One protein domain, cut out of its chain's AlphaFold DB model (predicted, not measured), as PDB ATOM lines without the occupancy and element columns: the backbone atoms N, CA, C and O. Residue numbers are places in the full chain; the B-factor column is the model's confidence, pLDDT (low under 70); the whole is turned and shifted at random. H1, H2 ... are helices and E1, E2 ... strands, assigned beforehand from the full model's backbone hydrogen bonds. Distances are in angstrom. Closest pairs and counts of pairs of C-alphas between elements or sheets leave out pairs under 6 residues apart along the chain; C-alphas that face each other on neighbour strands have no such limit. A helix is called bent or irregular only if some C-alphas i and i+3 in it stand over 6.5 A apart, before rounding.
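What this domain is: This is residues 93 to 238 and 279 to 337 of the 393 residues of an uncharacterized protein of Thalassiosira oceanica (UniProt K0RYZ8). A strongly twisted six-stranded sheet makes the core, with helices on both faces: H6 runs along the strands on one face, and H3 and H8 lie on the other. H2 packs on E1 and E2 towards one end of the sheet, while at the other end H4 is near E4 and has H5 side by side with it. The 205 printed residues hold eight named helices and six named strands, in the order E1 E2 H1 H2 E3 H3 H4 E4 H5 E5 H6 H7 E6 H8. The sheet runs E2 E1 E6 E5 E3 E4 and is mixed, and the class is mixed, helices and strands. The whole is compact, with a radius of gyration of the C-alphas of 16.3 A, and rounded, spanning 49 by 37 by 32 A.

Where its parts are: Find C-alpha 93 at (-6.813, 28.946, 53.064), where E1, residues 93 to 97, begins. E2 is residues 104 to 109, H1 residues 110 to 116 and H2 residues 123 to 131. E3, residues 146 to 152, begins at C-alpha 146 at (-17.762, 32.107, 41.056) and is 18.5 A long. H3, residues 158 to 173, is 22.1 A long. Next come H4, residues 191 to 200, E4, residues 206 to 210, and H5, residues 218 to 223. E5, residues 228 to 235, is the longest strand by residues, at 21.7 A. H6, residues 281 to 298, is the longest helix by residues, at 25.6 A. H7 is residues 301 to 307, and E6, residues 308 to 314, is 20.0 A long. H8, residues 315 to 329, measures 19.8 A and ends at C-alpha 329 at (-22.436, 34.014, 46.130); it is irregular, with C-alphas 316 and 319 8.0 A apart.

How they stand to each other: Start at the hairpin of E1 and E2, antiparallel, where N 95 and O 106 are 2.8 A apart, within hydrogen-bond range. The other neighbours are parallel: look for N 312 and O 94 at 2.8 A in E1 and E6, N 311 and O 231 at 2.8 A in E6 and E5, N 232 and O 149 at 2.8 A in E5 and E3, and N 209 and O 150 at 2.8 A in E3 and E4. The arrangement is three layers, helices on both faces of a sheet, with H6 among those on one face of the sheet E2 E1 E6 E5 E3 E4 and H3 and H8 on the other. H6 is over E6 and E5 at a height over the sheet of 10.1 A, at 9 degrees to E5 on the local plane. On the opposite face, H3 is over E3 and E4 at a height of 8.2 A, and H8 is over E6 at 7.3 A. H2 runs slantwise to the strands at a height of 8.2 A; H1 and H7 only graze the sheet. E3, H3 H4, E4 is a strand-helix-strand unit, two parallel neighbour strands with helices between them in the chain; E4, H5, E5 is a split one, with E3 between its strands, and its crossover is right-handed. H4 and H5 touch at Asn 195 and Tyr 220, C-alphas 5.5 A apart, at a shallow tilt of 10 degrees. H6 touches H7 with residues 292 to 296 alone, closest at the C-alphas of Met 296 and Trp 304, 6.2 A. Every O i to N i+4 pair is within hydrogen-bond range in H1, H2, H3, H5, H6 and H7; H4 has 5 of 6 and H8 9 of 11.

The domain as a whole: The C-alphas of His 134 and Asp 180, the two farthest apart, are 52.6 A from each other. Residues 239 to 278 are cut out, and C-alphas 238 and 279 are 11.1 A apart across the cut. The links from H2 to E3 and from H3 to H4 are long. The mean pLDDT of the printed part is 85.3; 30 residues are under 70, among them residues 132 to 143 and 213 to 219.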
ATOM      1  N   ILE A  93      -5.762  29.955  53.174       93.62
ATOM      2  CA  ILE A  93      -6.813  28.946  53.064       93.62
ATOM      3  C   ILE A  93      -8.045  29.468  53.784       93.62
ATOM      4  O   ILE A  93      -7.969  29.886  54.936       93.62
ATOM      5  N   TYR A  94      -9.191  29.399  53.123       94.12
ATOM      6  CA  TYR A  94     -10.467  29.744  53.727       94.12
ATOM      7  C   TYR A  94     -11.069  28.532  54.440       94.12
ATOM      8  O   TYR A  94     -10.985  27.407  53.950       94.12
ATOM      9  N   LEU A  95     -11.699  28.760  55.585       94.38
ATOM     10  CA  LEU A  95     -12.384  27.753  56.384       94.38
ATOM     11  C   LEU A  95     -13.846  28.148  56.538       94.38
ATOM     12  O   LEU A  95     -14.157  29.227  57.049       94.38
ATOM     13  N   PHE A  96     -14.744  27.257  56.132       92.56
ATOM     14  CA  PHE A  96     -16.175  27.422  56.364       92.56
ATOM     15  C   PHE A  96     -16.530  27.033  57.805       92.56
ATOM     16  O   PHE A  96     -16.466  25.856  58.163       92.56
ATOM     17  N   ASN A  97     -16.863  28.010  58.643       88.62
ATOM     18  CA  ASN A  97     -17.160  27.834  60.058       88.62
ATOM     19  C   ASN A  97     -18.654  27.552  60.271       88.62
ATOM     20  O   ASN A  97     -19.491  28.435  60.100       88.62
ATOM     21  N   THR A  98     -18.965  26.334  60.716       82.06
ATOM     22  CA  THR A  98     -20.322  25.889  61.065       82.06
ATOM     23  C   THR A  98     -20.591  25.846  62.570       82.06
ATOM     24  O   THR A  98     -21.634  25.336  62.976       82.06
ATOM     25  N   LEU A  99     -19.647  26.298  63.405       77.81
ATOM     26  CA  LEU A  99     -19.783  26.306  64.867       77.81
ATOM     27  C   LEU A  99     -20.721  27.409  65.357       77.81
ATOM     28  O   LEU A  99     -21.376  27.243  66.381       77.81
ATOM     29  N   ASN A 100     -20.808  28.506  64.606       71.25
ATOM     30  CA  ASN A 100     -21.651  29.647  64.940       71.25
ATOM     31  C   ASN A 100     -22.855  29.699  63.992       71.25
ATOM     32  O   ASN A 100     -22.722  29.408  62.803       71.25
ATOM     33  N   GLU A 101     -24.011  30.148  64.493       69.44
ATOM     34  CA  GLU A 101     -25.252  30.301  63.705       69.44
ATOM     35  C   GLU A 101     -25.076  31.204  62.471       69.44
ATOM     36  O   GLU A 101     -25.821  31.111  61.501       69.44
ATOM     37  N   SER A 102     -24.051  32.058  62.472       68.19
ATOM     38  CA  SER A 102     -23.753  32.994  61.392       68.19
ATOM     39  C   SER A 102     -23.072  32.378  60.162       68.19
ATOM     40  O   SER A 102     -22.835  33.130  59.223       68.19
ATOM     41  N   ASN A 103     -22.718  31.079  60.161       75.56
ATOM     42  CA  ASN A 103     -22.042  30.383  59.047       75.56
ATOM     43  C   ASN A 103     -20.960  31.257  58.376       75.56
ATOM     44  O   ASN A 103     -21.119  31.724  57.250       75.56
ATOM     45  N   GLN A 104     -19.884  31.560  59.099       83.50
ATOM     46  CA  GLN A 104     -18.869  32.517  58.644       83.50
ATOM     47  C   GLN A 104     -17.739  31.833  57.877       83.50
ATOM     48  O   GLN A 104     -17.438  30.664  58.104       83.50
ATOM     49  N   ILE A 105     -17.060  32.577  57.007       87.75
ATOM     50  CA  ILE A 105     -15.777  32.149  56.447       87.75
ATOM     51  C   ILE A 105     -14.661  32.870  57.193       87.75
ATOM     52  O   ILE A 105     -14.651  34.096  57.275       87.75
ATOM     53  N   SER A 106     -13.718  32.090  57.707       89.44
ATOM     54  CA  SER A 106     -12.444  32.586  58.229       89.44
ATOM     55  C   SER A 106     -11.325  32.252  57.247       89.44
ATOM     56  O   SER A 106     -11.511  31.432  56.346       89.44
ATOM     57  N   SER A 107     -10.173  32.883  57.399       90.00
ATOM     58  CA  SER A 107      -8.959  32.575  56.645       90.00
ATOM     59  C   SER A 107      -7.843  32.196  57.612       90.00
ATOM     60  O   SER A 107      -7.892  32.505  58.802       90.00
ATOM     61  N   ILE A 108      -6.873  31.437  57.114       92.31
ATOM     62  CA  ILE A 108      -5.683  31.020  57.851       92.31
ATOM     63  C   ILE A 108      -4.571  30.708  56.856       92.31
ATOM     64  O   ILE A 108      -4.823  30.189  55.769       92.31
ATOM     65  N   GLU A 109      -3.326  31.024  57.192       92.19
ATOM     66  CA  GLU A 109      -2.205  30.769  56.287       92.19
ATOM     67  C   GLU A 109      -1.932  29.269  56.144       92.19
ATOM     68  O   GLU A 109      -1.900  28.532  57.134       92.19
ATOM     69  N   TRP A 110      -1.706  28.809  54.910       93.50
ATOM     70  CA  TRP A 110      -1.465  27.393  54.620       93.50
ATOM     71  C   TRP A 110      -0.321  26.818  55.450       93.50
ATOM     72  O   TRP A 110      -0.443  25.708  55.956       93.50
ATOM     73  N   ASP A 111       0.774  27.561  55.605       91.62
ATOM     74  CA  ASP A 111       1.954  27.066  56.316       91.62
ATOM     75  C   ASP A 111       1.623  26.817  57.805       91.62
ATOM     76  O   ASP A 111       2.045  25.812  58.381       91.62
ATOM     77  N   HIS A 112       0.745  27.641  58.391       92.88
ATOM     78  CA  HIS A 112       0.218  27.418  59.734       92.88
ATOM     79  C   HIS A 112      -0.738  26.214  59.775       92.88
ATOM     80  O   HIS A 112      -0.507  25.297  60.564       92.88
ATOM     81  N   VAL A 113      -1.729  26.131  58.871       93.88
ATOM     82  CA  VAL A 113      -2.633  24.961  58.749       93.88
ATOM     83  C   VAL A 113      -1.844  23.662  58.621       93.88
ATOM     84  O   VAL A 113      -2.148  22.673  59.284       93.88
ATOM     85  N   ALA A 114      -0.822  23.643  57.767       93.00
ATOM     86  CA  ALA A 114      -0.003  22.469  57.513       93.00
ATOM     87  C   ALA A 114       0.743  22.003  58.772       93.00
ATOM     88  O   ALA A 114       0.869  20.789  58.972       93.00
ATOM     89  N   SER A 115       1.188  22.946  59.610       91.81
ATOM     90  CA  SER A 115       1.881  22.664  60.870       91.81
ATOM     91  C   SER A 115       0.954  22.068  61.938       91.81
ATOM     92  O   SER A 115       1.341  21.113  62.606       91.81
ATOM     93  N   ILE A 116      -0.292  22.549  62.035       93.62
ATOM     94  CA  ILE A 116      -1.252  22.110  63.063       93.62
ATOM     95  C   ILE A 116      -2.150  20.949  62.619       93.62
ATOM     96  O   ILE A 116      -2.777  20.300  63.455       93.62
ATOM     97  N   TRP A 117      -2.261  20.666  61.316       93.69
ATOM     98  CA  TRP A 117      -3.093  19.579  60.788       93.69
ATOM     99  C   TRP A 117      -2.397  18.222  60.944       93.69
ATOM    100  O   TRP A 117      -1.950  17.609  59.973       93.69
ATOM    101  N   GLY A 118      -2.297  17.749  62.179       91.06
ATOM    102  CA  GLY A 118      -1.823  16.420  62.533       91.06
ATOM    103  C   GLY A 118      -2.917  15.351  62.509       91.06
ATOM    104  O   GLY A 118      -4.043  15.563  62.051       91.06
ATOM    105  N   ARG A 119      -2.559  14.181  63.044       89.50
ATOM    106  CA  ARG A 119      -3.406  12.985  63.150       89.50
ATOM    107  C   ARG A 119      -4.717  13.244  63.906       89.50
ATOM    108  O   ARG A 119      -5.799  12.950  63.405       89.50
ATOM    109  N   ASN A 120      -4.609  13.861  65.082       90.44
ATOM    110  CA  ASN A 120      -5.736  14.090  65.997       90.44
ATOM    111  C   ASN A 120      -6.439  15.432  65.753       90.44
ATOM    112  O   ASN A 120      -7.318  15.832  66.515       90.44
ATOM    113  N   THR A 121      -6.045  16.163  64.710       94.19
ATOM    114  CA  THR A 121      -6.645  17.458  64.413       94.19
ATOM    115  C   THR A 121      -8.079  17.250  63.946       94.19
ATOM    116  O   THR A 121      -8.349  16.453  63.045       94.19
ATOM    117  N   THR A 122      -9.012  17.958  64.578       95.19
ATOM    118  CA  THR A 122     -10.406  18.042  64.146       95.19
ATOM    119  C   THR A 122     -10.592  19.292  63.294       95.19
ATOM    120  O   THR A 122      -9.769  20.209  63.325       95.19
ATOM    121  N   TYR A 123     -11.689  19.364  62.541       95.06
ATOM    122  CA  TYR A 123     -11.992  20.571  61.773       95.06
ATOM    123  C   TYR A 123     -12.184  21.791  62.690       95.06
ATOM    124  O   TYR A 123     -11.749  22.891  62.365       95.06
ATOM    125  N   ASN A 124     -12.774  21.576  63.870       93.88
ATOM    126  CA  ASN A 124     -13.019  22.628  64.852       93.88
ATOM    127  C   ASN A 124     -11.720  23.224  65.397       93.88
ATOM    128  O   ASN A 124     -11.669  24.435  65.578       93.88
ATOM    129  N   HIS A 125     -10.670  22.412  65.583       94.12
ATOM    130  CA  HIS A 125      -9.350  22.935  65.950       94.12
ATOM    131  C   HIS A 125      -8.863  23.945  64.900       94.12
ATOM    132  O   HIS A 125      -8.497  25.057  65.253       94.12
ATOM    133  N   LEU A 126      -8.952  23.617  63.602       94.12
ATOM    134  CA  LEU A 126      -8.528  24.535  62.531       94.12
ATOM    135  C   LEU A 126      -9.316  25.857  62.536       94.12
ATOM    136  O   LEU A 126      -8.742  26.918  62.311       94.12
ATOM    137  N   VAL A 127     -10.624  25.792  62.797       92.56
ATOM    138  CA  VAL A 127     -11.513  26.967  62.862       92.56
ATOM    139  C   VAL A 127     -11.249  27.837  64.100       92.56
ATOM    140  O   VAL A 127     -11.377  29.061  64.044       92.56
ATOM    141  N   GLN A 128     -10.898  27.234  65.235       91.44
ATOM    142  CA  GLN A 128     -10.538  27.972  66.451       91.44
ATOM    143  C   GLN A 128      -9.212  28.722  66.273       91.44
ATOM    144  O   GLN A 128      -9.113  29.895  66.638       91.44
ATOM    145  N   GLU A 129      -8.232  28.080  65.635       91.19
ATOM    146  CA  GLU A 129      -6.944  28.702  65.316       91.19
ATOM    147  C   GLU A 129      -7.104  29.873  64.338       91.19
ATOM    148  O   GLU A 129      -6.552  30.948  64.567       91.19
ATOM    149  N   SER A 130      -7.932  29.736  63.293       88.56
ATOM    150  CA  SER A 130      -8.180  30.845  62.357       88.56
ATOM    151  C   SER A 130      -8.861  32.047  63.010       88.56
ATOM    152  O   SER A 130      -8.554  33.188  62.675       88.56
ATOM    153  N   SER A 131      -9.765  31.805  63.962       75.94
ATOM    154  CA  SER A 131     -10.514  32.861  64.659       75.94
ATOM    155  C   SER A 131      -9.644  33.679  65.618       75.94
ATOM    156  O   SER A 131      -9.960  34.832  65.899       75.94
ATOM    157  N   SER A 132      -8.545  33.094  66.101       69.44
ATOM    158  CA  SER A 132      -7.593  33.750  67.008       69.44
ATOM    159  C   SER A 132      -6.658  34.727  66.277       69.44
ATOM    160  O   SER A 132      -5.978  35.539  66.902       69.44
ATOM    161  N   LEU A 133      -6.640  34.684  64.942       65.69
ATOM    162  CA  LEU A 133      -5.861  35.574  64.089       65.69
ATOM    163  C   LEU A 133      -6.731  36.792  63.718       65.69
ATOM    164  O   LEU A 133      -7.411  36.808  62.696       65.69
ATOM    165  N   HIS A 134      -6.739  37.814  64.579       51.88
ATOM    166  CA  HIS A 134      -7.656  38.965  64.496       51.88
ATOM    167  C   HIS A 134      -7.513  39.874  63.252       51.88
ATOM    168  O   HIS A 134      -8.435  40.640  62.977       51.88
ATOM    169  N   ASP A 135      -6.446  39.738  62.455       56.81
ATOM    170  CA  ASP A 135      -6.177  40.564  61.258       56.81
ATOM    171  C   ASP A 135      -6.389  39.825  59.923       56.81
ATOM    172  O   ASP A 135      -5.879  40.216  58.871       56.81
ATOM    173  N   GLN A 136      -7.137  38.724  59.943       53.69
ATOM    174  CA  GLN A 136      -7.376  37.922  58.749       53.69
ATOM    175  C   GLN A 136      -8.249  38.685  57.731       53.69
ATOM    176  O   GLN A 136      -9.302  39.228  58.095       53.69
ATOM    177  N   PRO A 137      -7.861  38.726  56.439       53.19
ATOM    178  CA  PRO A 137      -8.669  39.361  55.411       53.19
ATOM    179  C   PRO A 137     -10.046  38.701  55.384       53.19
ATOM    180  O   PRO A 137     -10.155  37.483  55.206       53.19
ATOM    181  N   ARG A 138     -11.100  39.511  55.564       58.50
ATOM    182  CA  ARG A 138     -12.478  39.046  55.387       58.50
ATOM    183  C   ARG A 138     -12.572  38.383  54.027       58.50
ATOM    184  O   ARG A 138     -12.067  38.912  53.037       58.50
ATOM    185  N   ALA A 139     -13.203  37.218  54.014       57.03
ATOM    186  CA  ALA A 139     -13.342  36.418  52.821       57.03
ATOM    187  C   ALA A 139     -13.862  37.309  51.675       57.03
ATOM    188  O   ALA A 139     -14.894  37.961  51.850       57.03
ATOM    189  N   PRO A 140     -13.177  37.377  50.522       59.00
ATOM    190  CA  PRO A 140     -13.526  38.320  49.462       59.00
ATOM    191  C   PRO A 140     -14.858  37.973  48.774       59.00
ATOM    192  O   PRO A 140     -15.211  38.596  47.785       59.00
ATOM    193  N   PHE A 141     -15.603  36.972  49.254       60.34
ATOM    194  CA  PHE A 141     -16.671  36.273  48.540       60.34
ATOM    195  C   PHE A 141     -18.027  36.992  48.548       60.34
ATOM    196  O   PHE A 141     -19.054  36.391  48.830       60.34
ATOM    197  N   SER A 142     -18.032  38.264  48.160       60.06
ATOM    198  CA  SER A 142     -19.188  38.882  47.502       60.06
ATOM    199  C   SER A 142     -18.821  39.137  46.040       60.06
ATOM    200  O   SER A 142     -18.869  40.269  45.558       60.06
ATOM    201  N   MET A 143     -18.350  38.096  45.350       65.44
ATOM    202  CA  MET A 143     -17.879  38.222  43.975       65.44
ATOM    203  C   MET A 143     -18.866  37.549  43.027       65.44
ATOM    204  O   MET A 143     -19.134  36.357  43.192       65.44
ATOM    205  N   PRO A 144     -19.393  38.268  42.021       70.00
ATOM    206  CA  PRO A 144     -20.166  37.629  40.972       70.00
ATOM    207  C   PRO A 144     -19.276  36.634  40.211       70.00
ATOM    208  O   PRO A 144     -18.054  36.775  40.154       70.00
ATOM    209  N   ASN A 145     -19.899  35.647  39.569       83.69
ATOM    210  CA  ASN A 145     -19.243  34.736  38.624       83.69
ATOM    211  C   ASN A 145     -18.293  33.668  39.226       83.69
ATOM    212  O   ASN A 145     -17.373  33.204  38.545       83.69
ATOM    213  N   ILE A 146     -18.533  33.212  40.461       91.12
ATOM    214  CA  ILE A 146     -17.762  32.107  41.056       91.12
ATOM    215  C   ILE A 146     -18.005  30.794  40.293       91.12
ATOM    216  O   ILE A 146     -19.127  30.451  39.927       91.12
ATOM    217  N   THR A 147     -16.933  30.047  40.045       92.50
ATOM    218  CA  THR A 147     -16.936  28.654  39.595       92.50
ATOM    219  C   THR A 147     -16.317  27.789  40.682       92.50
ATOM    220  O   THR A 147     -15.168  27.976  41.077       92.50
ATOM    221  N   VAL A 148     -17.081  26.816  41.158       94.44
ATOM    222  CA  VAL A 148     -16.695  25.931  42.249       94.44
ATOM    223  C   VAL A 148     -16.058  24.658  41.698       94.44
ATOM    224  O   VAL A 148     -16.649  23.935  40.890       94.44
ATOM    225  N   LEU A 149     -14.847  24.364  42.166       94.75
ATOM    226  CA  LEU A 149     -14.065  23.192  41.784       94.75
ATOM    227  C   LEU A 149     -13.919  22.251  42.984       94.75
ATOM    228  O   LEU A 149     -13.065  22.451  43.845       94.75
ATOM    229  N   PHE A 150     -14.737  21.200  43.034       95.69
ATOM    230  CA  PHE A 150     -14.673  20.167  44.065       95.69
ATOM    231  C   PHE A 150     -13.494  19.233  43.816       95.69
ATOM    232  O   PHE A 150     -13.532  18.385  42.919       95.69
ATOM    233  N   HIS A 151     -12.462  19.320  44.649       94.75
ATOM    234  CA  HIS A 151     -11.404  18.317  44.663       94.75
ATOM    235  C   HIS A 151     -11.897  17.087  45.410       94.75
ATOM    236  O   HIS A 151     -12.083  17.099  46.627       94.75
ATOM    237  N   THR A 152     -12.144  16.004  44.679       93.25
ATOM    238  CA  THR A 152     -12.740  14.811  45.278       93.25
ATOM    239  C   THR A 152     -11.659  13.842  45.755       93.25
ATOM    240  O   THR A 152     -10.833  13.355  44.978       93.25
ATOM    241  N   PHE A 153     -11.687  13.526  47.050       93.44
ATOM    242  CA  PHE A 153     -10.760  12.585  47.673       93.44
ATOM    243  C   PHE A 153     -11.483  11.299  48.107       93.44
ATOM    244  O   PHE A 153     -12.705  11.270  48.304       93.44
ATOM    245  N   PRO A 154     -10.785  10.158  48.192       92.38
ATOM    246  CA  PRO A 154     -11.378   8.949  48.748       92.38
ATOM    247  C   PRO A 154     -11.900   9.187  50.170       92.38
ATOM    248  O   PRO A 154     -11.271   9.890  50.950       92.38
ATOM    249  N   LYS A 155     -13.032   8.555  50.500       93.06
ATOM    250  CA  LYS A 155     -13.680   8.604  51.829       93.06
ATOM    251  C   LYS A 155     -14.237   9.960  52.254       93.06
ATOM    252  O   LYS A 155     -14.564  10.143  53.412       93.06
ATOM    253  N   THR A 156     -14.438  10.887  51.328       92.44
ATOM    254  CA  THR A 156     -15.059  12.187  51.637       92.44
ATOM    255  C   THR A 156     -16.320  12.420  50.800       92.44
ATOM    256  O   THR A 156     -16.518  13.496  50.245       92.44
ATOM    257  N   GLY A 157     -17.122  11.371  50.575       90.06
ATOM    258  CA  GLY A 157     -18.316  11.457  49.717       90.06
ATOM    259  C   GLY A 157     -18.022  11.609  48.214       90.06
ATOM    260  O   GLY A 157     -18.895  11.999  47.442       90.06
ATOM    261  N   SER A 158     -16.806  11.285  47.757       91.31
ATOM    262  CA  SER A 158     -16.385  11.565  46.373       91.31
ATOM    263  C   SER A 158     -17.228  10.894  45.288       91.31
ATOM    264  O   SER A 158     -17.391  11.471  44.220       91.31
ATOM    265  N   SER A 159     -17.781   9.699  45.514       89.56
ATOM    266  CA  SER A 159     -18.685   9.069  44.536       89.56
ATOM    267  C   SER A 159     -19.972   9.865  44.339       89.56
ATOM    268  O   SER A 159     -20.346  10.109  43.190       89.56
ATOM    269  N   THR A 160     -20.579  10.315  45.437       89.69
ATOM    270  CA  THR A 160     -21.783  11.153  45.445       89.69
ATOM    271  C   THR A 160     -21.513  12.488  44.760       89.69
ATOM    272  O   THR A 160     -22.214  12.837  43.814       89.69
ATOM    273  N   LEU A 161     -20.426  13.174  45.132       92.00
ATOM    274  CA  LEU A 161     -20.021  14.436  44.502       92.00
ATOM    275  C   LEU A 161     -19.834  14.298  42.989       92.00
ATOM    276  O   LEU A 161     -20.329  15.115  42.221       92.00
ATOM    277  N   ARG A 162     -19.177  13.227  42.528       91.31
ATOM    278  CA  ARG A 162     -19.007  12.993  41.087       91.31
ATOM    279  C   ARG A 162     -20.322  12.784  40.351       91.31
ATOM    280  O   ARG A 162     -20.412  13.172  39.192       91.31
ATOM    281  N   HIS A 163     -21.301  12.140  40.988       90.31
ATOM    282  CA  HIS A 163     -22.632  11.986  40.402       90.31
ATOM    283  C   HIS A 163     -23.339  13.343  40.337       90.31
ATOM    284  O   HIS A 163     -23.819  13.705  39.270       90.31
ATOM    285  N   ALA A 164     -23.284  14.141  41.405       92.31
ATOM    286  CA  ALA A 164     -23.853  15.488  41.426       92.31
ATOM    287  C   ALA A 164     -23.221  16.422  40.374       92.31
ATOM    288  O   ALA A 164     -23.937  17.115  39.653       92.31
ATOM    289  N   CYS A 165     -21.894  16.408  40.215       93.31
ATOM    290  CA  CYS A 165     -21.196  17.176  39.176       93.31
ATOM    291  C   CYS A 165     -21.589  16.740  37.758       93.31
ATOM    292  O   CYS A 165     -21.724  17.578  36.870       93.31
ATOM    293  N   LEU A 166     -21.775  15.438  37.535       91.50
ATOM    294  CA  LEU A 166     -22.213  14.926  36.239       91.50
ATOM    295  C   LEU A 166     -23.652  15.347  35.921       91.50
ATOM    296  O   LEU A 166     -23.917  15.817  34.820       91.50
ATOM    297  N   GLU A 167     -24.556  15.238  36.894       91.50
ATOM    298  CA  GLU A 167     -25.924  15.739  36.747       91.50
ATOM    299  C   GLU A 167     -25.951  17.251  36.526       91.50
ATOM    300  O   GLU A 167     -26.739  17.734  35.718       91.50
ATOM    301  N   THR A 168     -25.053  17.997  37.174       92.88
ATOM    302  CA  THR A 168     -24.903  19.437  36.931       92.88
ATOM    303  C   THR A 168     -24.531  19.688  35.471       92.88
ATOM    304  O   THR A 168     -25.269  20.392  34.799       92.88
ATOM    305  N   GLN A 169     -23.465  19.063  34.951       92.50
ATOM    306  CA  GLN A 169     -23.044  19.221  33.548       92.50
ATOM    307  C   GLN A 169     -24.159  18.873  32.549       92.50
ATOM    308  O   GLN A 169     -24.309  19.546  31.529       92.50
ATOM    309  N   TYR A 170     -24.965  17.848  32.836       91.62
ATOM    310  CA  TYR A 170     -26.132  17.546  32.011       91.62
ATOM    311  C   TYR A 170     -27.188  18.654  32.092       91.62
ATOM    312  O   TYR A 170     -27.629  19.156  31.062       91.62
ATOM    313  N   ASN A 171     -27.585  19.044  33.303       91.38
ATOM    314  CA  ASN A 171     -28.695  19.971  33.511       91.38
ATOM    315  C   ASN A 171     -28.383  21.391  33.014       91.38
ATOM    316  O   ASN A 171     -29.283  22.055  32.515       91.38
ATOM    317  N   SER A 172     -27.141  21.865  33.153       92.12
ATOM    318  CA  SER A 172     -26.782  23.252  32.824       92.12
ATOM    319  C   SER A 172     -26.271  23.456  31.399       92.12
ATOM    320  O   SER A 172     -26.367  24.568  30.897       92.12
ATOM    321  N   CYS A 173     -25.724  22.434  30.732       92.06
ATOM    322  CA  CYS A 173     -25.204  22.592  29.366       92.06
ATOM    323  C   CYS A 173     -25.484  21.406  28.429       92.06
ATOM    324  O   CYS A 173     -24.857  21.291  27.376       92.06
ATOM    325  N   GLY A 174     -26.407  20.510  28.793       90.88
ATOM    326  CA  GLY A 174     -26.858  19.421  27.924       90.88
ATOM    327  C   GLY A 174     -25.790  18.368  27.619       90.88
ATOM    328  O   GLY A 174     -25.940  17.610  26.659       90.88
ATOM    329  N   MET A 175     -24.701  18.300  28.398       89.44
ATOM    330  CA  MET A 175     -23.709  17.237  28.219       89.44
ATOM    331  C   MET A 175     -24.373  15.881  28.443       89.44
ATOM    332  O   MET A 175     -25.092  15.741  29.419       89.44
ATOM    333  N   PRO A 176     -24.139  14.869  27.597       81.44
ATOM    334  CA  PRO A 176     -24.929  13.644  27.597       81.44
ATOM    335  C   PRO A 176     -24.957  12.934  28.961       81.44
ATOM    336  O   PRO A 176     -23.914  12.627  29.547       81.44
ATOM    337  N   ARG A 177     -26.173  12.601  29.426       69.75
ATOM    338  CA  ARG A 177     -26.425  11.697  30.557       69.75
ATOM    339  C   ARG A 177     -25.993  10.308  30.094       69.75
ATOM    340  O   ARG A 177     -26.683   9.678  29.311       69.75
ATOM    341  N   LYS A 178     -24.770   9.948  30.479       68.25
ATOM    342  CA  LYS A 178     -24.059   8.662  30.363       68.25
ATOM    343  C   LYS A 178     -24.629   7.582  29.426       68.25
ATOM    344  O   LYS A 178     -25.731   7.083  29.603       68.25
ATOM    345  N   ARG A 179     -23.739   7.060  28.578       56.78
ATOM    346  CA  ARG A 179     -23.776   5.660  28.114       56.78
ATOM    347  C   ARG A 179     -23.295   4.724  29.233       56.78
ATOM    348  O   ARG A 179     -22.570   5.170  30.133       56.78
ATOM    349  N   ASP A 180     -23.624   3.437  29.141       55.03
ATOM    350  CA  ASP A 180     -23.100   2.403  30.041       55.03
ATOM    351  C   ASP A 180     -21.566   2.489  30.168       55.03
ATOM    352  O   ASP A 180     -20.836   2.589  29.181       55.03
ATOM    353  N   GLY A 181     -21.063   2.506  31.410       59.03
ATOM    354  CA  GLY A 181     -19.625   2.479  31.720       59.03
ATOM    355  C   GLY A 181     -18.957   3.820  32.060       59.03
ATOM    356  O   GLY A 181     -17.835   3.820  32.583       59.03
ATOM    357  N   MET A 182     -19.611   4.971  31.862       60.53
ATOM    358  CA  MET A 182     -18.992   6.267  32.183       60.53
ATOM    359  C   MET A 182     -19.053   6.580  33.691       60.53
ATOM    360  O   MET A 182     -20.092   6.912  34.265       60.53
ATOM    361  N   LYS A 183     -17.908   6.470  34.374       73.38
ATOM    362  CA  LYS A 183     -17.807   6.605  35.844       73.38
ATOM    363  C   LYS A 183     -17.534   8.036  36.346       73.38
ATOM    364  O   LYS A 183     -17.615   8.260  37.554       73.38
ATOM    365  N   TRP A 184     -17.212   8.991  35.468       86.25
ATOM    366  CA  TRP A 184     -16.650  10.302  35.844       86.25
ATOM    367  C   TRP A 184     -17.252  11.447  35.007       86.25
ATOM    368  O   TRP A 184     -17.517  11.204  33.831       86.25
ATOM    369  N   PRO A 185     -17.441  12.660  35.571       89.50
ATOM    370  CA  PRO A 185     -17.812  13.839  34.787       89.50
ATOM    371  C   PRO A 185     -16.703  14.227  33.802       89.50
ATOM    372  O   PRO A 185     -15.529  13.887  34.004       89.50
ATOM    373  N   GLU A 186     -17.062  14.943  32.739       89.38
ATOM    374  CA  GLU A 186     -16.081  15.407  31.758       89.38
ATOM    375  C   GLU A 186     -15.095  16.388  32.405       89.38
ATOM    376  O   GLU A 186     -15.452  17.164  33.294       89.38
ATOM    377  N   GLY A 187     -13.821  16.297  32.014       87.88
ATOM    378  CA  GLY A 187     -12.722  17.049  32.639       87.88
ATOM    379  C   GLY A 187     -12.187  16.467  33.959       87.88
ATOM    380  O   GLY A 187     -11.044  16.746  34.315       87.88
ATOM    381  N   TYR A 188     -12.915  15.567  34.639       90.19
ATOM    382  CA  TYR A 188     -12.540  15.042  35.967       90.19
ATOM    383  C   TYR A 188     -11.117  14.467  36.041       90.19
ATOM    384  O   TYR A 188     -10.366  14.741  36.980       90.19
ATOM    385  N   ARG A 189     -10.734  13.653  35.041       87.75
ATOM    386  CA  ARG A 189      -9.410  13.002  34.961       87.75
ATOM    387  C   ARG A 189      -8.400  13.727  34.071       87.75
ATOM    388  O   ARG A 189      -7.234  13.349  34.114       87.75
ATOM    389  N   LYS A 190      -8.813  14.713  33.276       85.12
ATOM    390  CA  LYS A 190      -7.970  15.319  32.238       85.12
ATOM    391  C   LYS A 190      -8.110  16.844  32.270       85.12
ATOM    392  O   LYS A 190      -9.126  17.341  31.788       85.12
ATOM    393  N   PRO A 191      -7.099  17.583  32.755       78.75
ATOM    394  CA  PRO A 191      -7.158  19.041  32.822       78.75
ATOM    395  C   PRO A 191      -7.387  19.721  31.465       78.75
ATOM    396  O   PRO A 191      -8.150  20.673  31.384       78.75
ATOM    397  N   SER A 192      -6.818  19.189  30.378       81.50
ATOM    398  CA  SER A 192      -7.062  19.720  29.026       81.50
ATOM    399  C   SER A 192      -8.540  19.661  28.629       81.50
ATOM    400  O   SER A 192      -9.074  20.616  28.074       81.50
ATOM    401  N   ARG A 193      -9.238  18.576  28.991       86.94
ATOM    402  CA  ARG A 193     -10.685  18.444  28.768       86.94
ATOM    403  C   ARG A 193     -11.490  19.377  29.663       86.94
ATOM    404  O   ARG A 193     -12.549  19.818  29.246       86.94
ATOM    405  N   LEU A 194     -11.008  19.697  30.865       87.25
ATOM    406  CA  LEU A 194     -11.693  20.640  31.750       87.25
ATOM    407  C   LEU A 194     -11.824  22.025  31.097       87.25
ATOM    408  O   LEU A 194     -12.904  22.605  31.135       87.25
ATOM    409  N   ASN A 195     -10.767  22.504  30.431       86.06
ATOM    410  CA  ASN A 195     -10.797  23.773  29.700       86.06
ATOM    411  C   ASN A 195     -11.841  23.766  28.566       86.06
ATOM    412  O   ASN A 195     -12.637  24.692  28.435       86.06
ATOM    413  N   GLU A 196     -11.902  22.681  27.786       88.62
ATOM    414  CA  GLU A 196     -12.929  22.514  26.746       88.62
ATOM    415  C   GLU A 196     -14.350  22.540  27.327       88.62
ATOM    416  O   GLU A 196     -15.267  23.089  26.715       88.62
ATOM    417  N   VAL A 197     -14.542  21.946  28.510       90.00
ATOM    418  CA  VAL A 197     -15.841  21.935  29.190       90.00
ATOM    419  C   VAL A 197     -16.203  23.338  29.672       90.00
ATOM    420  O   VAL A 197     -17.340  23.744  29.477       90.00
ATOM    421  N   PHE A 198     -15.275  24.112  30.241       90.44
ATOM    422  CA  PHE A 198     -15.555  25.494  30.661       90.44
ATOM    423  C   PHE A 198     -16.005  26.392  29.510       90.44
ATOM    424  O   PHE A 198     -16.911  27.207  29.700       90.44
ATOM    425  N   ALA A 199     -15.394  26.221  28.335       88.94
ATOM    426  CA  ALA A 199     -15.773  26.935  27.122       88.94
ATOM    427  C   ALA A 199     -17.148  26.491  26.595       88.94
ATOM    428  O   ALA A 199     -17.956  27.324  26.200       88.94
ATOM    429  N   ARG A 200     -17.437  25.183  26.617       91.56
ATOM    430  CA  ARG A 200     -18.716  24.627  26.138       91.56
ATOM    431  C   ARG A 200     -19.883  24.872  27.092       91.56
ATOM    432  O   ARG A 200     -21.029  24.902  26.662       91.56
ATOM    433  N   CYS A 201     -19.588  24.999  28.377       92.44
ATOM    434  CA  CYS A 201     -20.560  25.068  29.453       92.44
ATOM    435  C   CYS A 201     -20.353  26.344  30.283       92.44
ATOM    436  O   CYS A 201     -19.921  26.251  31.439       92.44
ATOM    437  N   PRO A 202     -20.621  27.532  29.709       91.19
ATOM    438  CA  PRO A 202     -20.338  28.802  30.369       91.19
ATOM    439  C   PRO A 202     -21.155  29.023  31.647       91.19
ATOM    440  O   PRO A 202     -20.637  29.604  32.597       91.19
ATOM    441  N   ASP A 203     -22.375  28.489  31.695       91.81
ATOM    442  CA  ASP A 203     -23.296  28.643  32.827       91.81
ATOM    443  C   ASP A 203     -23.124  27.564  33.907       91.81
ATOM    444  O   ASP A 203     -23.728  27.631  34.979       91.81
ATOM    445  N   THR A 204     -22.288  26.553  33.660       93.50
ATOM    446  CA  THR A 204     -22.017  25.509  34.653       93.50
ATOM    447  C   THR A 204     -21.118  26.058  35.752       93.50
ATOM    448  O   THR A 204     -19.987  26.469  35.504       93.50
ATOM    449  N   ARG A 205     -21.610  26.008  36.994       93.44
ATOM    450  CA  ARG A 205     -20.928  26.564  38.173       93.44
ATOM    451  C   ARG A 205     -20.187  25.540  39.030       93.44
ATOM    452  O   ARG A 205     -19.388  25.945  39.866       93.44
ATOM    453  N   HIS A 206     -20.402  24.239  38.820       94.00
ATOM    454  CA  HIS A 206     -19.757  23.175  39.599       94.00
ATOM    455  C   HIS A 206     -19.009  22.195  38.716       94.00
ATOM    456  O   HIS A 206     -19.562  21.645  37.762       94.00
ATOM    457  N   PHE A 207     -17.780  21.890  39.111       94.00
ATOM    458  CA  PHE A 207     -16.985  20.846  38.485       94.00
ATOM    459  C   PHE A 207     -16.291  20.011  39.547       94.00
ATOM    460  O   PHE A 207     -15.943  20.498  40.618       94.00
ATOM    461  N   CYS A 208     -16.071  18.739  39.234       93.25
ATOM    462  CA  CYS A 208     -15.348  17.825  40.101       93.25
ATOM    463  C   CYS A 208     -13.989  17.508  39.485       93.25
ATOM    464  O   CYS A 208     -13.901  17.228  38.288       93.25
ATOM    465  N   LEU A 209     -12.956  17.464  40.318       91.62
ATOM    466  CA  LEU A 209     -11.587  17.137  39.940       91.62
ATOM    467  C   LEU A 209     -11.110  15.889  40.684       91.62
ATOM    468  O   LEU A 209     -11.446  15.658  41.852       91.62
ATOM    469  N   ASP A 210     -10.322  15.064  39.998       88.56
ATOM    470  CA  ASP A 210      -9.600  13.965  40.634       88.56
ATOM    471  C   ASP A 210      -8.407  14.491  41.437       88.56
ATOM    472  O   ASP A 210      -7.756  15.457  41.040       88.56
ATOM    473  N   LYS A 211      -8.012  13.775  42.494       78.56
ATOM    474  CA  LYS A 211      -6.821  14.091  43.307       78.56
ATOM    475  C   LYS A 211      -5.527  14.229  42.488       78.56
ATOM    476  O   LYS A 211      -4.588  14.898  42.914       78.56
ATOM    477  N   LYS A 212      -5.447  13.561  41.327       75.44
ATOM    478  CA  LYS A 212      -4.297  13.625  40.404       75.44
ATOM    479  C   LYS A 212      -4.259  14.929  39.600       75.44
ATOM    480  O   LYS A 212      -3.190  15.313  39.145       75.44
ATOM    481  N   ASN A 213      -5.399  15.608  39.483       67.56
ATOM    482  CA  ASN A 213      -5.573  16.889  38.796       67.56
ATOM    483  C   ASN A 213      -5.690  18.048  39.786       67.56
ATOM    484  O   ASN A 213      -6.313  19.064  39.502       67.56
ATOM    485  N   THR A 214      -5.047  17.900  40.943       59.06
ATOM    486  CA  THR A 214      -4.815  18.992  41.895       59.06
ATOM    487  C   THR A 214      -3.846  20.042  41.345       59.06
ATOM    488  O   THR A 214      -3.668  21.087  41.958       59.06
ATOM    489  N   TYR A 215      -3.229  19.801  40.184       61.66
ATOM    490  CA  TYR A 215      -2.428  20.798  39.488       61.66
ATOM    491  C   TYR A 215      -3.329  21.789  38.759       61.66
ATOM    492  O   TYR A 215      -4.123  21.420  37.894       61.66
ATOM    493  N   LEU A 216      -3.144  23.065  39.077       65.44
ATOM    494  CA  LEU A 216      -3.646  24.157  38.260       65.44
ATOM    495  C   LEU A 216      -2.947  24.102  36.907       65.44
ATOM    496  O   LEU A 216      -1.730  24.283  36.811       65.44
ATOM    497  N   THR A 217      -3.703  23.839  35.850       64.19
ATOM    498  CA  THR A 217      -3.195  24.053  34.503       64.19
ATOM    499  C   THR A 217      -3.412  25.507  34.135       64.19
ATOM    500  O   THR A 217      -4.551  25.962  34.076       64.19
ATOM    501  N   GLN A 218      -2.311  26.194  33.835       58.91
ATOM    502  CA  GLN A 218      -2.254  27.579  33.358       58.91
ATOM    503  C   GLN A 218      -3.275  27.895  32.257       58.91
ATOM    504  O   GLN A 218      -3.801  28.998  32.208       58.91
ATOM    505  N   GLN A 219      -3.611  26.896  31.438       64.44
ATOM    506  CA  GLN A 219      -4.555  27.014  30.332       64.44
ATOM    507  C   GLN A 219      -5.915  27.591  30.737       64.44
ATOM    508  O   GLN A 219      -6.371  28.497  30.058       64.44
ATOM    509  N   TYR A 220      -6.544  27.131  31.827       71.06
ATOM    510  CA  TYR A 220      -7.874  27.649  32.180       71.06
ATOM    511  C   TYR A 220      -7.835  28.871  33.098       71.06
ATOM    512  O   TYR A 220      -8.789  29.637  33.096       71.06
ATOM    513  N   ALA A 221      -6.759  29.057  33.868       64.81
ATOM    514  CA  ALA A 221      -6.586  30.254  34.687       64.81
ATOM    515  C   ALA A 221      -6.502  31.506  33.801       64.81
ATOM    516  O   ALA A 221      -7.198  32.479  34.051       64.81
ATOM    517  N   ILE A 222      -5.728  31.417  32.712       65.69
ATOM    518  CA  ILE A 222      -5.565  32.506  31.742       65.69
ATOM    519  C   ILE A 222      -6.774  32.593  30.799       65.69
ATOM    520  O   ILE A 222      -7.309  33.669  30.574       65.69
ATOM    521  N   ALA A 223      -7.258  31.466  30.254       68.56
ATOM    522  CA  ALA A 223      -8.361  31.498  29.281       68.56
ATOM    523  C   ALA A 223      -9.707  31.961  29.870       68.56
ATOM    524  O   ALA A 223     -10.640  32.259  29.123       68.56
ATOM    525  N   HIS A 224      -9.826  31.992  31.198       75.12
ATOM    526  CA  HIS A 224     -11.039  32.382  31.904       75.12
ATOM    527  C   HIS A 224     -10.745  33.384  33.027       75.12
ATOM    528  O   HIS A 224     -11.315  33.266  34.109       75.12
ATOM    529  N   GLU A 225      -9.902  34.383  32.752       71.88
ATOM    530  CA  GLU A 225      -9.519  35.470  33.676       71.88
ATOM    531  C   GLU A 225     -10.716  36.199  34.324       71.88
ATOM    532  O   GLU A 225     -10.641  36.715  35.432       71.88
ATOM    533  N   THR A 226     -11.887  36.192  33.683       80.06
ATOM    534  CA  THR A 226     -13.108  36.804  34.235       80.06
ATOM    535  C   THR A 226     -13.815  35.941  35.285       80.06
ATOM    536  O   THR A 226     -14.809  36.374  35.876       80.06
ATOM    537  N   ARG A 227     -13.359  34.702  35.503       85.94
ATOM    538  CA  ARG A 227     -13.944  33.762  36.461       85.94
ATOM    539  C   ARG A 227     -13.126  33.705  37.734       85.94
ATOM    540  O   ARG A 227     -11.903  33.762  37.732       85.94
ATOM    541  N   ILE A 228     -13.836  33.479  38.830       89.00
ATOM    542  CA  ILE A 228     -13.219  33.218  40.123       89.00
ATOM    543  C   ILE A 228     -13.385  31.745  40.439       89.00
ATOM    544  O   ILE A 228     -14.499  31.239  40.536       89.00
ATOM    545  N   PHE A 229     -12.271  31.052  40.598       91.25
ATOM    546  CA  PHE A 229     -12.220  29.642  40.921       91.25
ATOM    547  C   PHE A 229     -12.128  29.449  42.432       91.25
ATOM    548  O   PHE A 229     -11.102  29.718  43.058       91.25
ATOM    549  N   LEU A 230     -13.208  28.929  43.014       93.38
ATOM    550  CA  LEU A 230     -13.244  28.493  44.402       93.38
ATOM    551  C   LEU A 230     -12.983  26.983  44.462       93.38
ATOM    552  O   LEU A 230     -13.848  26.163  44.151       93.38
ATOM    553  N   HIS A 231     -11.769  26.608  44.844       95.06
ATOM    554  CA  HIS A 231     -11.342  25.225  44.988       95.06
ATOM    555  C   HIS A 231     -11.755  24.677  46.352       95.06
ATOM    556  O   HIS A 231     -11.219  25.093  47.377       95.06
ATOM    557  N   LEU A 232     -12.673  23.714  46.363       96.31
ATOM    558  CA  LEU A 232     -13.175  23.104  47.590       96.31
ATOM    559  C   LEU A 232     -12.420  21.820  47.920       96.31
ATOM    560  O   LEU A 232     -12.368  20.892  47.109       96.31
ATOM    561  N   PHE A 233     -11.880  21.763  49.135       96.94
ATOM    562  CA  PHE A 233     -11.185  20.608  49.691       96.94
ATOM    563  C   PHE A 233     -11.966  20.068  50.900       96.94
ATOM    564  O   PHE A 233     -12.204  20.812  51.851       96.94
ATOM    565  N   PRO A 234     -12.370  18.788  50.902       96.81
ATOM    566  CA  PRO A 234     -13.084  18.214  52.033       96.81
ATOM    567  C   PRO A 234     -12.111  17.835  53.150       96.81
ATOM    568  O   PRO A 234     -11.311  16.917  52.998       96.81
ATOM    569  N   PHE A 235     -12.202  18.482  54.300       96.88
ATOM    570  CA  PHE A 235     -11.569  18.006  55.519       96.88
ATOM    571  C   PHE A 235     -12.259  16.732  56.009       96.88
ATOM    572  O   PHE A 235     -13.484  16.679  56.103       96.88
ATOM    573  N   ARG A 236     -11.453  15.739  56.379       94.88
ATOM    574  CA  ARG A 236     -11.840  14.584  57.194       94.88
ATOM    575  C   ARG A 236     -10.688  14.301  58.152       94.88
ATOM    576  O   ARG A 236      -9.526  14.400  57.734       94.88
ATOM    577  N   ASN A 237     -10.992  13.973  59.408       94.56
ATOM    578  CA  ASN A 237      -9.952  13.600  60.359       94.56
ATOM    579  C   ASN A 237      -9.165  12.392  59.818       94.56
ATOM    580  O   ASN A 237      -9.689  11.562  59.071       94.56
ATOM    581  N   TYR A 238      -7.873  12.348  60.122       92.31
ATOM    582  CA  TYR A 238      -6.970  11.363  59.546       92.31
ATOM    583  C   TYR A 238      -7.304   9.931  59.999       92.31
ATOM    584  O   TYR A 238      -7.408   9.050  59.144       92.31
ATOM    585  N   LYS A 279      -3.435   9.923  48.857       89.50
ATOM    586  CA  LYS A 279      -4.890  10.008  48.707       89.50
ATOM    587  C   LYS A 279      -5.564  10.796  49.828       89.50
ATOM    588  O   LYS A 279      -6.747  11.088  49.677       89.50
ATOM    589  N   TYR A 280      -4.854  11.119  50.905       92.12
ATOM    590  CA  TYR A 280      -5.367  11.959  51.978       92.12
ATOM    591  C   TYR A 280      -5.412  13.428  51.539       92.12
ATOM    592  O   TYR A 280      -4.568  13.896  50.769       92.12
ATOM    593  N   VAL A 281      -6.417  14.163  52.017       94.00
ATOM    594  CA  VAL A 281      -6.737  15.510  51.519       94.00
ATOM    595  C   VAL A 281      -5.604  16.492  51.801       94.00
ATOM    596  O   VAL A 281      -5.238  17.241  50.898       94.00
ATOM    597  N   LYS A 282      -4.985  16.433  52.992       93.62
ATOM    598  CA  LYS A 282      -3.837  17.286  53.351       93.62
ATOM    599  C   LYS A 282      -2.722  17.196  52.303       93.62
ATOM    600  O   LYS A 282      -2.209  18.220  51.861       93.62
ATOM    601  N   ALA A 283      -2.400  15.988  51.831       90.88
ATOM    602  CA  ALA A 283      -1.371  15.775  50.813       90.88
ATOM    603  C   ALA A 283      -1.756  16.358  49.442       90.88
ATOM    604  O   ALA A 283      -0.896  16.833  48.697       90.88
ATOM    605  N   GLY A 284      -3.040  16.307  49.083       90.94
ATOM    606  CA  GLY A 284      -3.548  16.914  47.854       90.94
ATOM    607  C   GLY A 284      -3.555  18.439  47.908       90.94
ATOM    608  O   GLY A 284      -3.115  19.077  46.953       90.94
ATOM    609  N   LEU A 285      -3.984  19.016  49.034       93.19
ATOM    610  CA  LEU A 285      -3.964  20.459  49.254       93.19
ATOM    611  C   LEU A 285      -2.527  21.000  49.272       93.19
ATOM    612  O   LEU A 285      -2.248  21.975  48.584       93.19
ATOM    613  N   ALA A 286      -1.587  20.307  49.921       92.12
ATOM    614  CA  ALA A 286      -0.166  20.665  49.888       92.12
ATOM    615  C   ALA A 286       0.380  20.766  48.453       92.12
ATOM    616  O   ALA A 286       1.044  21.737  48.089       92.12
ATOM    617  N   LYS A 287       0.055  19.783  47.600       90.44
ATOM    618  CA  LYS A 287       0.447  19.792  46.181       90.44
ATOM    619  C   LYS A 287      -0.205  20.929  45.405       90.44
ATOM    620  O   LYS A 287       0.466  21.546  44.579       90.44
ATOM    621  N   PHE A 288      -1.483  21.199  45.664       90.69
ATOM    622  CA  PHE A 288      -2.198  22.317  45.061       90.69
ATOM    623  C   PHE A 288      -1.526  23.649  45.416       90.69
ATOM    624  O   PHE A 288      -1.127  24.377  44.511       90.69
ATOM    625  N   VAL A 289      -1.314  23.923  46.710       91.31
ATOM    626  CA  VAL A 289      -0.688  25.167  47.182       91.31
ATOM    627  C   VAL A 289       0.721  25.315  46.618       91.31
ATOM    628  O   VAL A 289       1.060  26.372  46.098       91.31
ATOM    629  N   LYS A 290       1.525  24.246  46.622       89.88
ATOM    630  CA  LYS A 290       2.861  24.251  46.008       89.88
ATOM    631  C   LYS A 290       2.811  24.575  44.514       89.88
ATOM    632  O   LYS A 290       3.602  25.380  44.026       89.88
ATOM    633  N   SER A 291       1.877  23.967  43.781       87.00
ATOM    634  CA  SER A 291       1.691  24.238  42.353       87.00
ATOM    635  C   SER A 291       1.260  25.682  42.100       87.00
ATOM    636  O   SER A 291       1.723  26.280  41.130       87.00
ATOM    637  N   LEU A 292       0.393  26.231  42.952       86.62
ATOM    638  CA  LEU A 292      -0.092  27.599  42.852       86.62
ATOM    639  C   LEU A 292       1.006  28.615  43.195       86.62
ATOM    640  O   LEU A 292       1.256  29.498  42.385       86.62
ATOM    641  N   LYS A 293       1.732  28.438  44.312       87.69
ATOM    642  CA  LYS A 293       2.904  29.259  44.681       87.69
ATOM    643  C   LYS A 293       3.933  29.284  43.540       87.69
ATOM    644  O   LYS A 293       4.430  30.346  43.183       87.69
ATOM    645  N   ARG A 294       4.215  28.136  42.905       86.50
ATOM    646  CA  ARG A 294       5.091  28.080  41.720       86.50
ATOM    647  C   ARG A 294       4.536  28.907  40.555       86.50
ATOM    648  O   ARG A 294       5.283  29.658  39.946       86.50
ATOM    649  N   LYS A 295       3.239  28.793  40.251       84.00
ATOM    650  CA  LYS A 295       2.616  29.547  39.152       84.00
ATOM    651  C   LYS A 295       2.563  31.049  39.415       84.00
ATOM    652  O   LYS A 295       2.790  31.806  38.480       84.00
ATOM    653  N   MET A 296       2.356  31.456  40.664       84.25
ATOM    654  CA  MET A 296       2.462  32.848  41.105       84.25
ATOM    655  C   MET A 296       3.876  33.409  40.917       84.25
ATOM    656  O   MET A 296       4.006  34.566  40.562       84.25
ATOM    657  N   LYS A 297       4.931  32.598  41.099       85.38
ATOM    658  CA  LYS A 297       6.322  33.014  40.827       85.38
ATOM    659  C   LYS A 297       6.640  33.116  39.331       85.38
ATOM    660  O   LYS A 297       7.501  33.893  38.941       85.38
ATOM    661  N   GLU A 298       5.988  32.299  38.504       84.69
ATOM    662  CA  GLU A 298       6.182  32.268  37.045       84.69
ATOM    663  C   GLU A 298       5.380  33.349  36.291       84.69
ATOM    664  O   GLU A 298       5.668  33.597  35.124       84.69
ATOM    665  N   ASN A 299       4.355  33.949  36.907       78.62
ATOM    666  CA  ASN A 299       3.408  34.878  36.271       78.62
ATOM    667  C   ASN A 299       3.148  36.088  37.191       78.62
ATOM    668  O   ASN A 299       3.806  36.235  38.215       78.62
ATOM    669  N   ASP A 300       2.180  36.950  36.861       78.12
ATOM    670  CA  ASP A 300       1.736  38.006  37.777       78.12
ATOM    671  C   ASP A 300       1.046  37.385  39.009       78.12
ATOM    672  O   ASP A 300      -0.076  36.873  38.945       78.12
ATOM    673  N   GLU A 301       1.734  37.409  40.154       76.75
ATOM    674  CA  GLU A 301       1.238  36.925  41.447       76.75
ATOM    675  C   GLU A 301      -0.136  37.513  41.802       76.75
ATOM    676  O   GLU A 301      -0.981  36.819  42.382       76.75
ATOM    677  N   SER A 302      -0.379  38.777  41.442       74.69
ATOM    678  CA  SER A 302      -1.612  39.480  41.781       74.69
ATOM    679  C   SER A 302      -2.821  38.940  41.017       74.69
ATOM    680  O   SER A 302      -3.910  38.859  41.586       74.69
ATOM    681  N   GLU A 303      -2.633  38.494  39.776       78.81
ATOM    682  CA  GLU A 303      -3.686  37.915  38.937       78.81
ATOM    683  C   GLU A 303      -4.146  36.563  39.501       78.81
ATOM    684  O   GLU A 303      -5.324  36.347  39.801       78.81
ATOM    685  N   TRP A 304      -3.192  35.674  39.785       80.31
ATOM    686  CA  TRP A 304      -3.481  34.342  40.321       80.31
ATOM    687  C   TRP A 304      -4.148  34.386  41.698       80.31
ATOM    688  O   TRP A 304      -5.061  33.600  41.963       80.31
ATOM    689  N   ARG A 305      -3.726  35.313  42.570       80.31
ATOM    690  CA  ARG A 305      -4.330  35.507  43.901       80.31
ATOM    691  C   ARG A 305      -5.760  36.033  43.842       80.31
ATOM    692  O   ARG A 305      -6.543  35.746  44.744       80.31
ATOM    693  N   ARG A 306      -6.112  36.794  42.804       81.25
ATOM    694  CA  ARG A 306      -7.475  37.314  42.623       81.25
ATOM    695  C   ARG A 306      -8.436  36.231  42.148       81.25
ATOM    696  O   ARG A 306      -9.595  36.235  42.563       81.25
ATOM    697  N   HIS A 307      -7.969  35.294  41.323       85.56
ATOM    698  CA  HIS A 307      -8.848  34.323  40.670       85.56
ATOM    699  C   HIS A 307      -8.913  32.962  41.359       85.56
ATOM    700  O   HIS A 307      -9.943  32.306  41.251       85.56
ATOM    701  N   HIS A 308      -7.881  32.526  42.087       89.50
ATOM    702  CA  HIS A 308      -7.845  31.186  42.679       89.50
ATOM    703  C   HIS A 308      -7.862  31.217  44.202       89.50
ATOM    704  O   HIS A 308      -6.883  31.581  44.850       89.50
ATOM    705  N   HIS A 309      -8.958  30.721  44.771       90.81
ATOM    706  CA  HIS A 309      -9.170  30.638  46.214       90.81
ATOM    707  C   HIS A 309      -9.302  29.178  46.631       90.81
ATOM    708  O   HIS A 309      -9.948  28.397  45.937       90.81
ATOM    709  N   ALA A 310      -8.713  28.793  47.761       94.00
ATOM    710  CA  ALA A 310      -8.873  27.452  48.319       94.00
ATOM    711  C   ALA A 310      -9.711  27.516  49.593       94.00
ATOM    712  O   ALA A 310      -9.339  28.208  50.535       94.00
ATOM    713  N   LEU A 311     -10.812  26.770  49.630       95.44
ATOM    714  CA  LEU A 311     -11.655  26.636  50.809       95.44
ATOM    715  C   LEU A 311     -11.649  25.186  51.283       95.44
ATOM    716  O   LEU A 311     -11.958  24.253  50.538       95.44
ATOM    717  N   LEU A 312     -11.286  25.006  52.543       96.94
ATOM    718  CA  LEU A 312     -11.367  23.751  53.261       96.94
ATOM    719  C   LEU A 312     -12.690  23.729  54.042       96.94
ATOM    720  O   LEU A 312     -13.070  24.722  54.658       96.94
ATOM    721  N   TYR A 313     -13.408  22.609  53.991       95.81
ATOM    722  CA  TYR A 313     -14.710  22.457  54.649       95.81
ATOM    723  C   TYR A 313     -14.844  21.092  55.309       95.81
ATOM    724  O   TYR A 313     -14.314  20.110  54.796       95.81
ATOM    725  N   ASN A 314     -15.588  20.989  56.408       95.19
ATOM    726  CA  ASN A 314     -15.910  19.684  56.978       95.19
ATOM    727  C   ASN A 314     -16.814  18.898  56.015       95.19
ATOM    728  O   ASN A 314     -17.903  19.365  55.679       95.19
ATOM    729  N   TYR A 315     -16.385  17.709  55.579       93.69
ATOM    730  CA  TYR A 315     -17.084  16.956  54.533       93.69
ATOM    731  C   TYR A 315     -18.543  16.612  54.878       93.69
ATOM    732  O   TYR A 315     -19.358  16.498  53.962       93.69
ATOM    733  N   VAL A 316     -18.880  16.485  56.168       91.62
ATOM    734  CA  VAL A 316     -20.259  16.235  56.634       91.62
ATOM    735  C   VAL A 316     -21.167  17.464  56.519       91.62
ATOM    736  O   VAL A 316     -22.383  17.353  56.577       91.62
ATOM    737  N   HIS A 317     -20.604  18.658  56.326       92.38
ATOM    738  CA  HIS A 317     -21.353  19.916  56.254       92.38
ATOM    739  C   HIS A 317     -21.458  20.470  54.829       92.38
ATOM    740  O   HIS A 317     -21.652  21.672  54.644       92.38
ATOM    741  N   LEU A 318     -21.356  19.604  53.815       92.62
ATOM    742  CA  LEU A 318     -21.473  20.009  52.414       92.62
ATOM    743  C   LEU A 318     -22.793  20.745  52.128       92.62
ATOM    744  O   LEU A 318     -22.766  21.773  51.462       92.62
ATOM    745  N   ASP A 319     -23.925  20.276  52.660       91.31
ATOM    746  CA  ASP A 319     -25.232  20.918  52.442       91.31
ATOM    747  C   ASP A 319     -25.279  22.345  53.002       91.31
ATOM    748  O   ASP A 319     -25.761  23.261  52.336       91.31
ATOM    749  N   ARG A 320     -24.715  22.559  54.199       91.12
ATOM    750  CA  ARG A 320     -24.604  23.893  54.809       91.12
ATOM    751  C   ARG A 320     -23.726  24.812  53.970       91.12
ATOM    752  O   ARG A 320     -24.119  25.946  53.711       91.12
ATOM    753  N   LEU A 321     -22.580  24.312  53.506       93.06
ATOM    754  CA  LEU A 321     -21.692  25.069  52.628       93.06
ATOM    755  C   LEU A 321     -22.392  25.444  51.316       93.06
ATOM    756  O   LEU A 321     -22.309  26.591  50.890       93.06
ATOM    757  N   MET A 322     -23.102  24.504  50.688       94.06
ATOM    758  CA  MET A 322     -23.812  24.773  49.436       94.06
ATOM    759  C   MET A 322     -24.955  25.764  49.616       94.06
ATOM    760  O   MET A 322     -25.124  26.636  48.769       94.06
ATOM    761  N   SER A 323     -25.705  25.676  50.718       91.75
ATOM    762  CA  SER A 323     -26.725  26.677  51.043       91.75
ATOM    763  C   SER A 323     -26.093  28.055  51.231       91.75
ATOM    764  O   SER A 323     -26.565  29.023  50.647       91.75
ATOM    765  N   TRP A 324     -24.976  28.140  51.961       90.81
ATOM    766  CA  TRP A 324     -24.263  29.399  52.163       90.81
ATOM    767  C   TRP A 324     -23.751  30.000  50.849       90.81
ATOM    768  O   TRP A 324     -23.966  31.185  50.599       90.81
ATOM    769  N   LEU A 325     -23.125  29.193  49.986       91.56
ATOM    770  CA  LEU A 325     -22.649  29.631  48.670       91.56
ATOM    771  C   LEU A 325     -23.806  30.079  47.766       91.56
ATOM    772  O   LEU A 325     -23.645  31.011  46.981       91.56
ATOM    773  N   ASN A 326     -24.971  29.442  47.886       92.25
ATOM    774  CA  ASN A 326     -26.167  29.860  47.168       92.25
ATOM    775  C   ASN A 326     -26.683  31.216  47.636       92.25
ATOM    776  O   ASN A 326     -26.973  32.064  46.802       92.25
ATOM    777  N   ASP A 327     -26.765  31.419  48.948       89.00
ATOM    778  CA  ASP A 327     -27.334  32.635  49.529       89.00
ATOM    779  C   ASP A 327     -26.403  33.850  49.421       89.00
ATOM    780  O   ASP A 327     -26.885  34.974  49.326       89.00
ATOM    781  N   ASN A 328     -25.082  33.637  49.439       86.56
ATOM    782  CA  ASN A 328     -24.099  34.726  49.524       86.56
ATOM    783  C   ASN A 328     -23.300  34.943  48.234       86.56
ATOM    784  O   ASN A 328     -22.659  35.981  48.083       86.56
ATOM    785  N   CYS A 329     -23.285  33.968  47.322       88.31
ATOM    786  CA  CYS A 329     -22.436  34.014  46.130       88.31
ATOM    787  C   CYS A 329     -23.165  33.642  44.830       88.31
ATOM    788  O   CYS A 329     -22.502  33.435  43.812       88.31
ATOM    789  N   ASP A 330     -24.495  33.489  44.865       90.25
ATOM    790  CA  ASP A 330     -25.328  33.067  43.728       90.25
ATOM    791  C   ASP A 330     -24.864  31.758  43.063       90.25
ATOM    792  O   ASP A 330     -25.118  31.490  41.885       90.25
ATOM    793  N   VAL A 331     -24.173  30.901  43.817       91.94
ATOM    794  CA  VAL A 331     -23.770  29.579  43.339       91.94
ATOM    795  C   VAL A 331     -24.998  28.663  43.399       91.94
ATOM    796  O   VAL A 331     -25.596  28.514  44.464       91.94
ATOM    797  N   PRO A 332     -25.434  28.027  42.298       93.62
ATOM    798  CA  PRO A 332     -26.571  27.112  42.333       93.62
ATOM    799  C   PRO A 332     -26.359  25.976  43.343       93.62
ATOM    800  O   PRO A 332     -25.234  25.627  43.685       93.62
ATOM    801  N   LEU A 333     -27.428  25.337  43.807       93.94
ATOM    802  CA  LEU A 333     -27.270  24.137  44.627       93.94
ATOM    803  C   LEU A 333     -26.736  22.971  43.789       93.94
ATOM    804  O   LEU A 333     -27.053  22.824  42.606       93.94
ATOM    805  N   LEU A 334     -25.955  22.099  44.425       92.12
ATOM    806  CA  LEU A 334     -25.575  20.824  43.830       92.12
ATOM    807  C   LEU A 334     -26.782  19.870  43.828       92.12
ATOM    808  O   LEU A 334     -27.499  19.803  44.833       92.12
ATOM    809  N   PRO A 335     -26.988  19.062  42.772       89.88
ATOM    810  CA  PRO A 335     -28.003  18.014  42.785       89.88
ATOM    811  C   PRO A 335     -27.873  17.112  44.022       89.88
ATOM    812  O   PRO A 335     -26.796  16.594  44.310       89.88
ATOM    813  N   GLY A 336     -28.978  16.937  44.749       83.69
ATOM    814  CA  GLY A 336     -29.035  16.163  45.994       83.69
ATOM    815  C   GLY A 336     -28.800  16.972  47.274       83.69
ATOM    816  O   GLY A 336     -29.217  16.517  48.336       83.69
ATOM    817  N   THR A 337     -28.221  18.173  47.181       83.00
ATOM    818  CA  THR A 337     -28.126  19.112  48.314       83.00
ATOM    819  C   THR A 337     -29.422  19.910  48.457       83.00
ATOM    820  O   THR A 337     -30.195  20.041  47.502       83.00
TER     821      THR A 337